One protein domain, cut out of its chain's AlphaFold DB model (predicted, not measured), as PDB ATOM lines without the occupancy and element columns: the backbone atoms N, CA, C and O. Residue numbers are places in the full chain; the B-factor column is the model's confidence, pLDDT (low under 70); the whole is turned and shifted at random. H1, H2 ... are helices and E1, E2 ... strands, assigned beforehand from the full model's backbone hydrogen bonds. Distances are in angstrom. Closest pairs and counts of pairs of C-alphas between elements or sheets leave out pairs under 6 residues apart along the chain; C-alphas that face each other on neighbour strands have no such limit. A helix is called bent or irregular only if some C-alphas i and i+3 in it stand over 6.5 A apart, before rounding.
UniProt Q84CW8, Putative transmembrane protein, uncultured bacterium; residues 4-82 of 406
ATOM      1  N   VAL A   4      36.192  53.320 -23.367       91.81
ATOM      2  CA  VAL A   4      35.467  53.015 -22.125       91.81
ATOM      3  C   VAL A   4      34.810  51.643 -22.250       91.81
ATOM      4  O   VAL A   4      34.021  51.418 -23.166       91.81
ATOM      5  N   LEU A   5      35.131  50.743 -21.323       92.56
ATOM      6  CA  LEU A   5      34.397  49.506 -21.071       92.56
ATOM      7  C   LEU A   5      33.337  49.785 -19.997       92.56
ATOM      8  O   LEU A   5      33.653  50.380 -18.967       92.56
ATOM      9  N   THR A   6      32.103  49.335 -20.216       94.25
ATOM     10  CA  THR A   6      30.986  49.482 -19.270       94.25
ATOM     11  C   THR A   6      30.476  48.100 -18.884       94.25
ATOM     12  O   THR A   6      30.137  47.311 -19.760       94.25
ATOM     13  N   SER A   7      30.415  47.795 -17.589       93.50
ATOM     14  CA  SER A   7      29.882  46.530 -17.073       93.50
ATOM     15  C   SER A   7      29.563  46.659 -15.583       93.50
ATOM     16  O   SER A   7      30.322  47.271 -14.834       93.50
ATOM     17  N   ALA A   8      28.457  46.061 -15.130       92.62
ATOM     18  CA  ALA A   8      28.076  46.079 -13.716       92.62
ATOM     19  C   ALA A   8      29.127  45.394 -12.817       92.62
ATOM     20  O   ALA A   8      29.443  45.909 -11.749       92.62
ATOM     21  N   ALA A   9      29.732  44.300 -13.294       90.62
ATOM     22  CA  ALA A   9      30.754  43.535 -12.572       90.62
ATOM     23  C   ALA A   9      32.097  44.279 -12.407       90.62
ATOM     24  O   ALA A   9      32.974  43.818 -11.681       90.62
ATOM     25  N   LEU A  10      32.280  45.448 -13.039       92.19
ATOM     26  CA  LEU A  10      33.434  46.304 -12.744       92.19
ATOM     27  C   LEU A  10      33.352  46.911 -11.335       92.19
ATOM     28  O   LEU A  10      34.381  47.329 -10.818       92.19
ATOM     29  N   ALA A  11      32.182  46.923 -10.685       92.06
ATOM     30  CA  ALA A  11      32.058  47.417  -9.314       92.06
ATOM     31  C   ALA A  11      32.896  46.598  -8.308       92.06
ATOM     32  O   ALA A  11      33.405  47.163  -7.341       92.06
ATOM     33  N   ASP A  12      33.100  45.303  -8.572       89.25
ATOM     34  CA  ASP A  12      33.945  44.414  -7.763       89.25
ATOM     35  C   ASP A  12      35.448  44.554  -8.091       89.25
ATOM     36  O   ASP A  12      36.308  44.020  -7.384       89.25
ATOM     37  N   LEU A  13      35.798  45.295  -9.150       87.06
ATOM     38  CA  LEU A  13      37.184  45.578  -9.509       87.06
ATOM     39  C   LEU A  13      37.741  46.684  -8.597       87.06
ATOM     40  O   LEU A  13      37.208  47.790  -8.508       87.06
ATOM     41  N   ALA A  14      38.849  46.396  -7.914       89.19
ATOM     42  CA  ALA A  14      39.567  47.410  -7.144       89.19
ATOM     43  C   ALA A  14      40.081  48.538  -8.056       89.19
ATOM     44  O   ALA A  14      40.476  48.278  -9.196       89.19
ATOM     45  N   ALA A  15      40.141  49.761  -7.516       92.50
ATOM     46  CA  ALA A  15      40.547  50.956  -8.255       92.50
ATOM     47  C   ALA A  15      41.889  50.795  -8.994       92.50
ATOM     48  O   ALA A  15      42.797  50.090  -8.546       92.50
ATOM     49  N   VAL A  16      42.010  51.506 -10.114       92.19
ATOM     50  CA  VAL A  16      43.194  51.530 -10.977       92.19
ATOM     51  C   VAL A  16      43.514  52.970 -11.354       92.19
ATOM     52  O   VAL A  16      42.627  53.717 -11.770       92.19
ATOM     53  N   VAL A  17      44.786  53.349 -11.241       92.31
ATOM     54  CA  VAL A  17      45.298  54.668 -11.623       92.31
ATOM     55  C   VAL A  17      46.628  54.471 -12.346       92.31
ATOM     56  O   VAL A  17      47.525  53.829 -11.808       92.31
ATOM     57  N   ALA A  18      46.765  55.036 -13.547       83.81
ATOM     58  CA  ALA A  18      48.009  54.975 -14.310       83.81
ATOM     59  C   ALA A  18      49.216  55.480 -13.476       83.81
ATOM     60  O   ALA A  18      49.092  56.503 -12.795       83.81
ATOM     61  N   PRO A  19      50.390  54.821 -13.543       85.81
ATOM     62  CA  PRO A  19      50.796  53.834 -14.551       85.81
ATOM     63  C   PRO A  19      50.292  52.400 -14.324       85.81
ATOM     64  O   PRO A  19      50.475  51.572 -15.217       85.81
ATOM     65  N   ASP A  20      49.664  52.097 -13.186       89.50
ATOM     66  CA  ASP A  20      49.168  50.749 -12.902       89.50
ATOM     67  C   ASP A  20      48.008  50.366 -13.830       89.50
ATOM     68  O   ASP A  20      47.220  51.210 -14.269       89.50
ATOM     69  N   PHE A  21      47.882  49.067 -14.107       89.81
ATOM     70  CA  PHE A  21      46.795  48.521 -14.909       89.81
ATOM     71  C   PHE A  21      46.331  47.145 -14.417       89.81
ATOM     72  O   PHE A  21      47.044  46.444 -13.698       89.81
ATOM     73  N   LYS A  22      45.121  46.745 -14.816       89.31
ATOM     74  CA  LYS A  22      44.573  45.391 -14.605       89.31
ATOM     75  C   LYS A  22      44.234  44.749 -15.949       89.31
ATOM     76  O   LYS A  22      43.814  45.449 -16.868       89.31
ATOM     77  N   ARG A  23      44.422  43.434 -16.079       90.50
ATOM     78  CA  ARG A  23      44.189  42.694 -17.332       90.50
ATOM     79  C   ARG A  23      42.848  41.986 -17.297       90.50
ATOM     80  O   ARG A  23      42.606  41.182 -16.400       90.50
ATOM     81  N   LEU A  24      42.016  42.246 -18.297       92.19
ATOM     82  CA  LEU A  24      40.779  41.506 -18.524       92.19
ATOM     83  C   LEU A  24      40.867  40.784 -19.871       92.19
ATOM     84  O   LEU A  24      41.396  41.349 -20.830       92.19
ATOM     85  N   VAL A  25      40.333  39.567 -19.945       93.12
ATOM     86  CA  VAL A  25      40.052  38.884 -21.215       93.12
ATOM     87  C   VAL A  25      38.588  39.132 -21.550       93.12
ATOM     88  O   VAL A  25      37.724  38.801 -20.741       93.12
ATOM     89  N   LEU A  26      38.316  39.722 -22.712       93.56
ATOM     90  CA  LEU A  26      36.984  39.827 -23.307       93.56
ATOM     91  C   LEU A  26      36.754  38.611 -24.212       93.56
ATOM     92  O   LEU A  26      37.649  38.261 -24.982       93.56
ATOM     93  N   ASP A  27      35.569  38.009 -24.124       93.38
ATOM     94  CA  ASP A  27      35.209  36.746 -24.785       93.38
ATOM     95  C   ASP A  27      36.208  35.602 -24.495       93.38
ATOM     96  O   ASP A  27      36.856  35.088 -25.408       93.38
ATOM     97  N   PRO A  28      36.406  35.218 -23.217       91.94
ATOM     98  CA  PRO A  28      37.412  34.224 -22.831       91.94
ATOM     99  C   PRO A  28      37.147  32.817 -23.381       91.94
ATOM    100  O   PRO A  28      38.097  32.063 -23.579       91.94
ATOM    101  N   ASP A  29      35.881  32.478 -23.636       91.38
ATOM    102  CA  ASP A  29      35.465  31.196 -24.213       91.38
ATOM    103  C   ASP A  29      35.515  31.196 -25.758       91.38
ATOM    104  O   ASP A  29      35.373  30.144 -26.381       91.38
ATOM    105  N   GLY A  30      35.741  32.361 -26.383       91.00
ATOM    106  CA  GLY A  30      35.903  32.526 -27.830       91.00
ATOM    107  C   GLY A  30      34.620  32.339 -28.648       91.00
ATOM    108  O   GLY A  30      34.675  31.850 -29.778       91.00
ATOM    109  N   VAL A  31      33.457  32.665 -28.076       91.19
ATOM    110  CA  VAL A  31      32.132  32.345 -28.640       91.19
ATOM    111  C   VAL A  31      31.754  33.279 -29.794       91.19
ATOM    112  O   VAL A  31      31.220  32.817 -30.803       91.19
ATOM    113  N   ASP A  32      32.074  34.569 -29.677       90.44
ATOM    114  CA  ASP A  32      31.809  35.609 -30.680       90.44
ATOM    115  C   ASP A  32      33.074  35.974 -31.495       90.44
ATOM    116  O   ASP A  32      33.087  36.966 -32.232       90.44
ATOM    117  N   GLY A  33      34.161  35.203 -31.359       89.94
ATOM    118  CA  GLY A  33      35.439  35.364 -32.068       89.94
ATOM    119  C   GLY A  33      36.660  35.193 -31.157       89.94
ATOM    120  O   GLY A  33      36.527  34.846 -29.989       89.94
ATOM    121  N   ASP A  34      37.866  35.483 -31.657       92.38
ATOM    122  CA  ASP A  34      39.101  35.335 -30.866       92.38
ATOM    123  C   ASP A  34      39.062  36.167 -29.558       92.38
ATOM    124  O   ASP A  34      38.635  37.331 -29.601       92.38
ATOM    125  N   PRO A  35      39.522  35.636 -28.407       93.19
ATOM    126  CA  PRO A  35      39.586  36.389 -27.154       93.19
ATOM    127  C   PRO A  35      40.475  37.641 -27.258       93.19
ATOM    128  O   PRO A  35      41.548  37.614 -27.864       93.19
ATOM    129  N   GLU A  36      40.065  38.744 -26.626       93.75
ATOM    130  CA  GLU A  36      40.836  39.997 -26.606       93.75
ATOM    131  C   GLU A  36      41.314  40.344 -25.197       93.75
ATOM    132  O   GLU A  36      40.509  40.517 -24.283       93.75
ATOM    133  N   ILE A  37      42.622  40.540 -25.029       92.06
ATOM    134  CA  ILE A  37      43.193  41.046 -23.779       92.06
ATOM    135  C   ILE A  37      43.157  42.574 -23.807       92.06
ATOM    136  O   ILE A  37      43.671  43.221 -24.725       92.06
ATOM    137  N   VAL A  38      42.573  43.160 -22.763       92.81
ATOM    138  CA  VAL A  38      42.525  44.609 -22.547       92.81
ATOM    139  C   VAL A  38      43.182  44.981 -21.221       92.81
ATOM    140  O   VAL A  38      43.085  44.263 -20.223       92.81
ATOM    141  N   HIS A  39      43.854  46.130 -21.199       92.44
ATOM    142  CA  HIS A  39      44.432  46.708 -19.985       92.44
ATOM    143  C   HIS A  39      43.530  47.829 -19.489       92.44
ATOM    144  O   HIS A  39      43.449  48.875 -20.127       92.44
ATOM    145  N   VAL A  40      42.870  47.637 -18.348       93.25
ATOM    146  CA  VAL A  40      42.218  48.715 -17.594       93.25
ATOM    147  C   VAL A  40      43.310  49.637 -17.065       93.25
ATOM    148  O   VAL A  40      44.090  49.199 -16.230       93.25
ATOM    149  N   THR A  41      43.374  50.884 -17.537       93.56
ATOM    150  CA  THR A  41      44.394  51.888 -17.163       93.56
ATOM    151  C   THR A  41      43.859  53.003 -16.261       93.56
ATOM    152  O   THR A  41      44.639  53.763 -15.688       93.56
ATOM    153  N   ALA A  42      42.537  53.111 -16.111       94.12
ATOM    154  CA  ALA A  42      41.910  53.906 -15.057       94.12
ATOM    155  C   ALA A  42      40.538  53.331 -14.686       94.12
ATOM    156  O   ALA A  42      39.720  53.052 -15.565       94.12
ATOM    157  N   HIS A  43      40.271  53.185 -13.389       94.88
ATOM    158  CA  HIS A  43      38.998  52.697 -12.856       94.88
ATOM    159  C   HIS A  43      38.772  53.236 -11.430       94.88
ATOM    160  O   HIS A  43      39.659  53.084 -10.588       94.88
ATOM    161  N   PRO A  44      37.635  53.891 -11.132       92.88
ATOM    162  CA  PRO A  44      37.302  54.300  -9.771       92.88
ATOM    163  C   PRO A  44      36.748  53.112  -8.969       92.88
ATOM    164  O   PRO A  44      36.002  52.296  -9.505       92.88
ATOM    165  N   ALA A  45      37.049  53.042  -7.668       89.00
ATOM    166  CA  ALA A  45      36.492  52.005  -6.792       89.00
ATOM    167  C   ALA A  45      34.952  51.992  -6.852       89.00
ATOM    168  O   ALA A  45      34.327  53.052  -6.798       89.00
ATOM    169  N   LEU A  46      34.357  50.796  -6.939       90.06
ATOM    170  CA  LEU A  46      32.912  50.576  -7.115       90.06
ATOM    171  C   LEU A  46      32.325  51.158  -8.423       90.06
ATOM    172  O   LEU A  46      31.108  51.281  -8.560       90.06
ATOM    173  N   GLY A  47      33.166  51.521  -9.397       92.69
ATOM    174  CA  GLY A  47      32.733  52.044 -10.691       92.69
ATOM    175  C   GLY A  47      32.234  50.963 -11.649       92.69
ATOM    176  O   GLY A  47      32.821  49.892 -11.752       92.69
ATOM    177  N   THR A  48      31.211  51.272 -12.445       94.81
ATOM    178  CA  THR A  48      30.712  50.397 -13.527       94.81
ATOM    179  C   THR A  48      31.303  50.726 -14.905       94.81
ATOM    180  O   THR A  48      30.892  50.156 -15.917       94.81
ATOM    181  N   THR A  49      32.275  51.644 -14.963       94.25
ATOM    182  CA  THR A  49      32.976  52.065 -16.183       94.25
ATOM    183  C   THR A  49      34.486  52.129 -15.965       94.25
ATOM    184  O   THR A  49      34.968  52.693 -14.983       94.25
ATOM    185  N   ALA A  50      35.244  51.554 -16.898       94.19
ATOM    186  CA  ALA A  50      36.701  51.475 -16.871       94.19
ATOM    187  C   ALA A  50      37.296  52.025 -18.172       94.19
ATOM    188  O   ALA A  50      36.812  51.729 -19.264       94.19
ATOM    189  N   THR A  51      38.382  52.787 -18.072       95.19
ATOM    190  CA  THR A  51      39.179  53.198 -19.232       95.19
ATOM    191  C   THR A  51      40.139  52.069 -19.591       95.19
ATOM    192  O   THR A  51      40.941  51.665 -18.749       95.19
ATOM    193  N   VAL A  52      40.079  51.574 -20.829       93.94
ATOM    194  CA  VAL A  52      40.909  50.468 -21.323       93.94
ATOM    195  C   VAL A  52      41.806  50.860 -22.502       93.94
ATOM    196  O   VAL A  52      41.403  51.603 -23.404       93.94
ATOM    197  N   SER A  53      43.014  50.292 -22.525       93.25
ATOM    198  CA  SER A  53      43.786  50.060 -23.750       93.25
ATOM    199  C   SER A  53      43.438  48.680 -24.310       93.25
ATOM    200  O   SER A  53      43.292  47.717 -23.558       93.25
ATOM    201  N   ARG A  54      43.288  48.587 -25.632       93.44
ATOM    202  CA  ARG A  54      42.718  47.428 -26.342       93.44
ATOM    203  C   ARG A  54      43.750  46.673 -27.170       93.44
ATOM    204  O   ARG A  54      44.778  47.263 -27.497       93.44
ATOM    205  N   GLY A  55      43.467  45.415 -27.524       90.44
ATOM    206  CA  GLY A  55      44.367  44.578 -28.334       90.44
ATOM    207  C   GLY A  55      45.768  44.479 -27.728       90.44
ATOM    208  O   GLY A  55      46.748  44.911 -28.332       90.44
ATOM    209  N   GLN A  56      45.840  44.042 -26.473       91.12
ATOM    210  CA  GLN A  56      47.084  43.942 -25.714       91.12
ATOM    211  C   GLN A  56      47.638  42.512 -25.753       91.12
ATOM    212  O   GLN A  56      46.947  41.570 -26.142       91.12
ATOM    213  N   GLU A  57      48.907  42.357 -25.366       87.12
ATOM    214  CA  GLU A  57      49.565  41.050 -25.153       87.12
ATOM    215  C   GLU A  57      49.483  40.084 -26.358       87.12
ATOM    216  O   GLU A  57      49.485  38.868 -26.209       87.12
ATOM    217  N   GLY A  58      49.461  40.645 -27.574       87.31
ATOM    218  CA  GLY A  58      49.420  39.909 -28.844       87.31
ATOM    219  C   GLY A  58      48.018  39.711 -29.430       87.31
ATOM    220  O   GLY A  58      47.903  39.314 -30.587       87.31
ATOM    221  N   THR A  59      46.957  40.031 -28.684       92.38
ATOM    222  CA  THR A  59      45.574  39.987 -29.191       92.38
ATOM    223  C   THR A  59      45.251  41.184 -30.089       92.38
ATOM    224  O   THR A  59      45.853  42.252 -29.974       92.38
ATOM    225  N   SER A  60      44.279  41.028 -30.992       92.31
ATOM    226  CA  SER A  60      43.823  42.108 -31.880       92.31
ATOM    227  C   SER A  60      42.573  42.797 -31.334       92.31
ATOM    228  O   SER A  60      41.620  42.138 -30.935       92.31
ATOM    229  N   ALA A  61      42.549  44.132 -31.360       93.00
ATOM    230  CA  ALA A  61      41.377  44.904 -30.953       93.00
ATOM    231  C   ALA A  61      40.243  44.766 -31.986       93.00
ATOM    232  O   ALA A  61      40.344  45.326 -33.080       93.00
ATOM    233  N   ARG A  62      39.163  44.051 -31.645       92.06
ATOM    234  CA  ARG A  62      38.042  43.766 -32.568       92.06
ATOM    235  C   ARG A  62      36.765  44.557 -32.248       92.06
ATOM    236  O   ARG A  62      36.803  45.561 -31.533       92.06
ATOM    237  N   GLN A  63      35.622  44.123 -32.769       92.25
ATOM    238  CA  GLN A  63      34.319  44.470 -32.203       92.25
ATOM    239  C   GLN A  63      33.840  43.303 -31.326       92.25
ATOM    240  O   GLN A  63      34.000  42.140 -31.696       92.25
ATOM    241  N   HIS A  64      33.279  43.638 -30.167       91.62
ATOM    242  CA  HIS A  64      32.559  42.716 -29.283       91.62
ATOM    243  C   HIS A  64      31.070  43.059 -29.338       91.62
ATOM    244  O   HIS A  64      30.708  44.170 -29.751       91.62
ATOM    245  N   LEU A  65      30.214  42.114 -28.963       90.88
ATOM    246  CA  LEU A  65      28.778  42.352 -28.865       90.88
ATOM    247  C   LEU A  65      28.445  43.062 -27.540       90.88
ATOM    248  O   LEU A  65      29.311  43.312 -26.698       90.88
ATOM    249  N   ALA A  66      27.175  43.430 -27.368       89.81
ATOM    250  CA  ALA A  66      26.673  43.738 -26.034       89.81
ATOM    251  C   ALA A  66      26.691  42.456 -25.186       89.81
ATOM    252  O   ALA A  66      26.505  41.365 -25.718       89.81
ATOM    253  N   ASP A  67      26.925  42.604 -23.883       89.38
ATOM    254  CA  ASP A  67      26.913  41.517 -22.895       89.38
ATOM    255  C   ASP A  67      27.934  40.374 -23.122       89.38
ATOM    256  O   ASP A  67      27.908  39.383 -22.390       89.38
ATOM    257  N   THR A  68      28.891  40.532 -24.051       92.19
ATOM    258  CA  THR A  68      30.047  39.629 -24.205       92.19
ATOM    259  C   THR A  68      30.783  39.476 -22.856       92.19
ATOM    260  O   THR A  68      31.146  40.488 -22.240       92.19
ATOM    261  N   PRO A  69      31.014  38.238 -22.370       92.44
ATOM    262  CA  PRO A  69      31.580  37.998 -21.046       92.44
ATOM    263  C   PRO A  69      33.043  38.440 -20.943       92.44
ATOM    264  O   PRO A  69      33.774  38.498 -21.934       92.44
ATOM    265  N   TRP A  70      33.490  38.710 -19.716       92.56
ATOM    266  CA  TRP A  70      34.891  38.985 -19.417       92.56
ATOM    267  C   TRP A  70      35.329  38.365 -18.091       92.56
ATOM    268  O   TRP A  70      34.525  38.189 -17.176       92.56
ATOM    269  N   ILE A  71      36.623  38.061 -17.983       90.88
ATOM    270  CA  ILE A  71      37.272  37.560 -16.760       90.88
ATOM    271  C   ILE A  71      38.572  38.316 -16.485       90.88
ATOM    272  O   ILE A  71      39.134  38.948 -17.381       90.88
ATOM    273  N   HIS A  72      39.082  38.231 -15.256       86.00
ATOM    274  CA  HIS A  72      40.454  38.652 -14.966       86.00
ATOM    275  C   HIS A  72      41.436  37.668 -15.613       86.00
ATOM    276  O   HIS A  72      41.277  36.458 -15.466       86.00
ATOM    277  N   ALA A  73      42.446  38.171 -16.321       77.56
ATOM    278  CA  ALA A  73      43.468  37.310 -16.910       77.56
ATOM    279  C   ALA A  73      44.483  36.880 -15.843       77.56
ATOM    280  O   ALA A  73      45.034  37.744 -15.159       77.56
ATOM    281  N   ALA A  74      44.793  35.583 -15.757       75.31
ATOM    282  CA  ALA A  74      46.031  35.137 -15.122       75.31
ATOM    283  C   ALA A  74      47.204  35.605 -15.995       75.31
ATOM    284  O   ALA A  74      47.279  35.274 -17.181       75.31
ATOM    285  N   THR A  75      48.074  36.444 -15.444       66.88
ATOM    286  CA  THR A  75      49.106  37.144 -16.220       66.88
ATOM    287  C   THR A  75      50.384  36.314 -16.334       66.88
ATOM    288  O   THR A  75      50.611  35.398 -15.546       66.88
ATOM    289  N   LYS A  76      51.284  36.650 -17.274       64.19
ATOM    290  CA  LYS A  76      52.609  36.005 -17.314       64.19
ATOM    291  C   LYS A  76      53.368  36.147 -15.982       64.19
ATOM    292  O   LYS A  76      54.066  35.211 -15.624       64.19
ATOM    293  N   ALA A  77      53.212  37.250 -15.246       67.38
ATOM    294  CA  ALA A  77      53.849  37.398 -13.934       67.38
ATOM    295  C   ALA A  77      53.265  36.403 -12.912       67.38
ATOM    296  O   ALA A  77      54.016  35.713 -12.235       67.38
ATOM    297  N   ASP A  78      51.941  36.244 -12.891       73.06
ATOM    298  CA  ASP A  78      51.232  35.286 -12.033       73.06
ATOM    299  C   ASP A  78      51.656  33.837 -12.332       73.06
ATOM    300  O   ASP A  78      51.656  32.990 -11.443       73.06
ATOM    301  N   LEU A  79      52.004  33.553 -13.595       74.62
ATOM    302  CA  LEU A  79      52.552  32.269 -14.034       74.62
ATOM    303  C   LEU A  79      54.058  32.134 -13.749       74.62
ATOM    304  O   LEU A  79      54.505  31.020 -13.492       74.62
ATOM    305  N   ASP A  80      54.829  33.222 -13.767       70.38
ATOM    306  CA  ASP A  80      56.255  33.237 -13.405       70.38
ATOM    307  C   ASP A  80      56.471  33.019 -11.894       70.38
ATOM    308  O   ASP A  80      57.479  32.431 -11.504       70.38
ATOM    309  N   ASP A  81      55.496  33.402 -11.062       69.75
ATOM    310  CA  ASP A  81      55.434  33.073  -9.631       69.75
ATOM    311  C   ASP A  81      55.000  31.610  -9.356       69.75
ATOM    312  O   ASP A  81      55.085  31.140  -8.215       69.75
ATOM    313  N   LEU A  82      54.553  30.843 -10.366       73.25
ATOM    314  CA  LEU A  82      54.218  29.427 -10.171       73.25
ATOM    315  C   LEU A  82      55.487  28.578 -10.014       73.25
ATOM    316  O   LEU A  82      56.408  28.671 -10.830       73.25
TER     317      LEU A  82
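AT A GLANCE: This is residues 4 to 82 of the 406 residues of the protein "Putative transmembrane protein" of uncultured bacterium (UniProt Q84CW8). The domain is a strongly twisted sheet of five strands, curled like an open half-barrel, with E1 and E5 at its free edges, and H1, a short helix, only grazing it. At the other end of the printed part, the tail of residues 77 to 82, of which 77 to 80 belong to H2, sticks out alone. The 79 printed residues hold two named helices and five named strands, in the order E1 H1 E2 E3 E4 E5 H2. The sheet's order is E1 E4 E3 E2 E5, all antiparallel, and the class is mixed, helices and strands. The whole is compact, with a radius of gyration of the C-alphas of 12.3 A and spans of 33 by 30 by 18 A.

HOW THE PARTS SIT: E3, residues 36 to 43, and E2, residues 16 to 26, form a hairpin, antiparallel at 148 degrees between their directions; N 24 and O 38 are 3.0 A apart. E2 bends by 119 degrees at residue 19. On the other side of E3, E4, residues 49 to 53, forms a hairpin with it at 123 degrees; N 51 and O 42 are 2.9 A apart, within hydrogen-bond range. E2, E3 and E4 are a meander, each strand the antiparallel neighbour of the one before. With E5, residues 70 to 72, they make a Greek key, a meander whose first strand, E2, is also the antiparallel neighbour of the fourth; N 25 and O 71 are 2.9 A apart. E1, residues 4 to 6, is antiparallel to E4, with N 5 and O 50 2.8 A apart. The pairing of E4 is staggered: residues 49 to 51 pair with E1, residues 51 to 53 with E3. The edge strands E1 and E5 are apart. H1, residues 8 to 12, is on the sheet but only grazes it with residues 8 to 11; the closest C-alphas of H1 and E4, those of Leu 10 and Thr 49, are 6.7 A apart. H2, residues 76 to 80, is not on the sheet. In H2 every O i to N i+4 pair is within hydrogen-bond range; in H1 0 of 1 is, beside 2 of 2 O i to N i+3 pairs.

IN THESE COORDINATES: E1 begins at C-alpha 4, (35.467, 53.015, -22.125). H1 is neither bent nor irregular, but only just: C-alphas 8 and 11 are 6.1 A apart. From first to last C-alpha, E2 measures 18.1 A, E3 18.8 A and E4 13.3 A. E3 begins at C-alpha 36, (40.836, 39.997, -26.606). H2 ends at C-alpha 80, (56.255, 33.237, -13.405).

THE WHOLE: The two C-alphas farthest apart, those of Ala 66 and Leu 82, are 34.9 A apart. The printed part has no cut. The link from E4 to E5, residues 54 to 69, is long. The mean pLDDT of the printed part is 89.0; residues 75 to 77 and residue 81 are under 70.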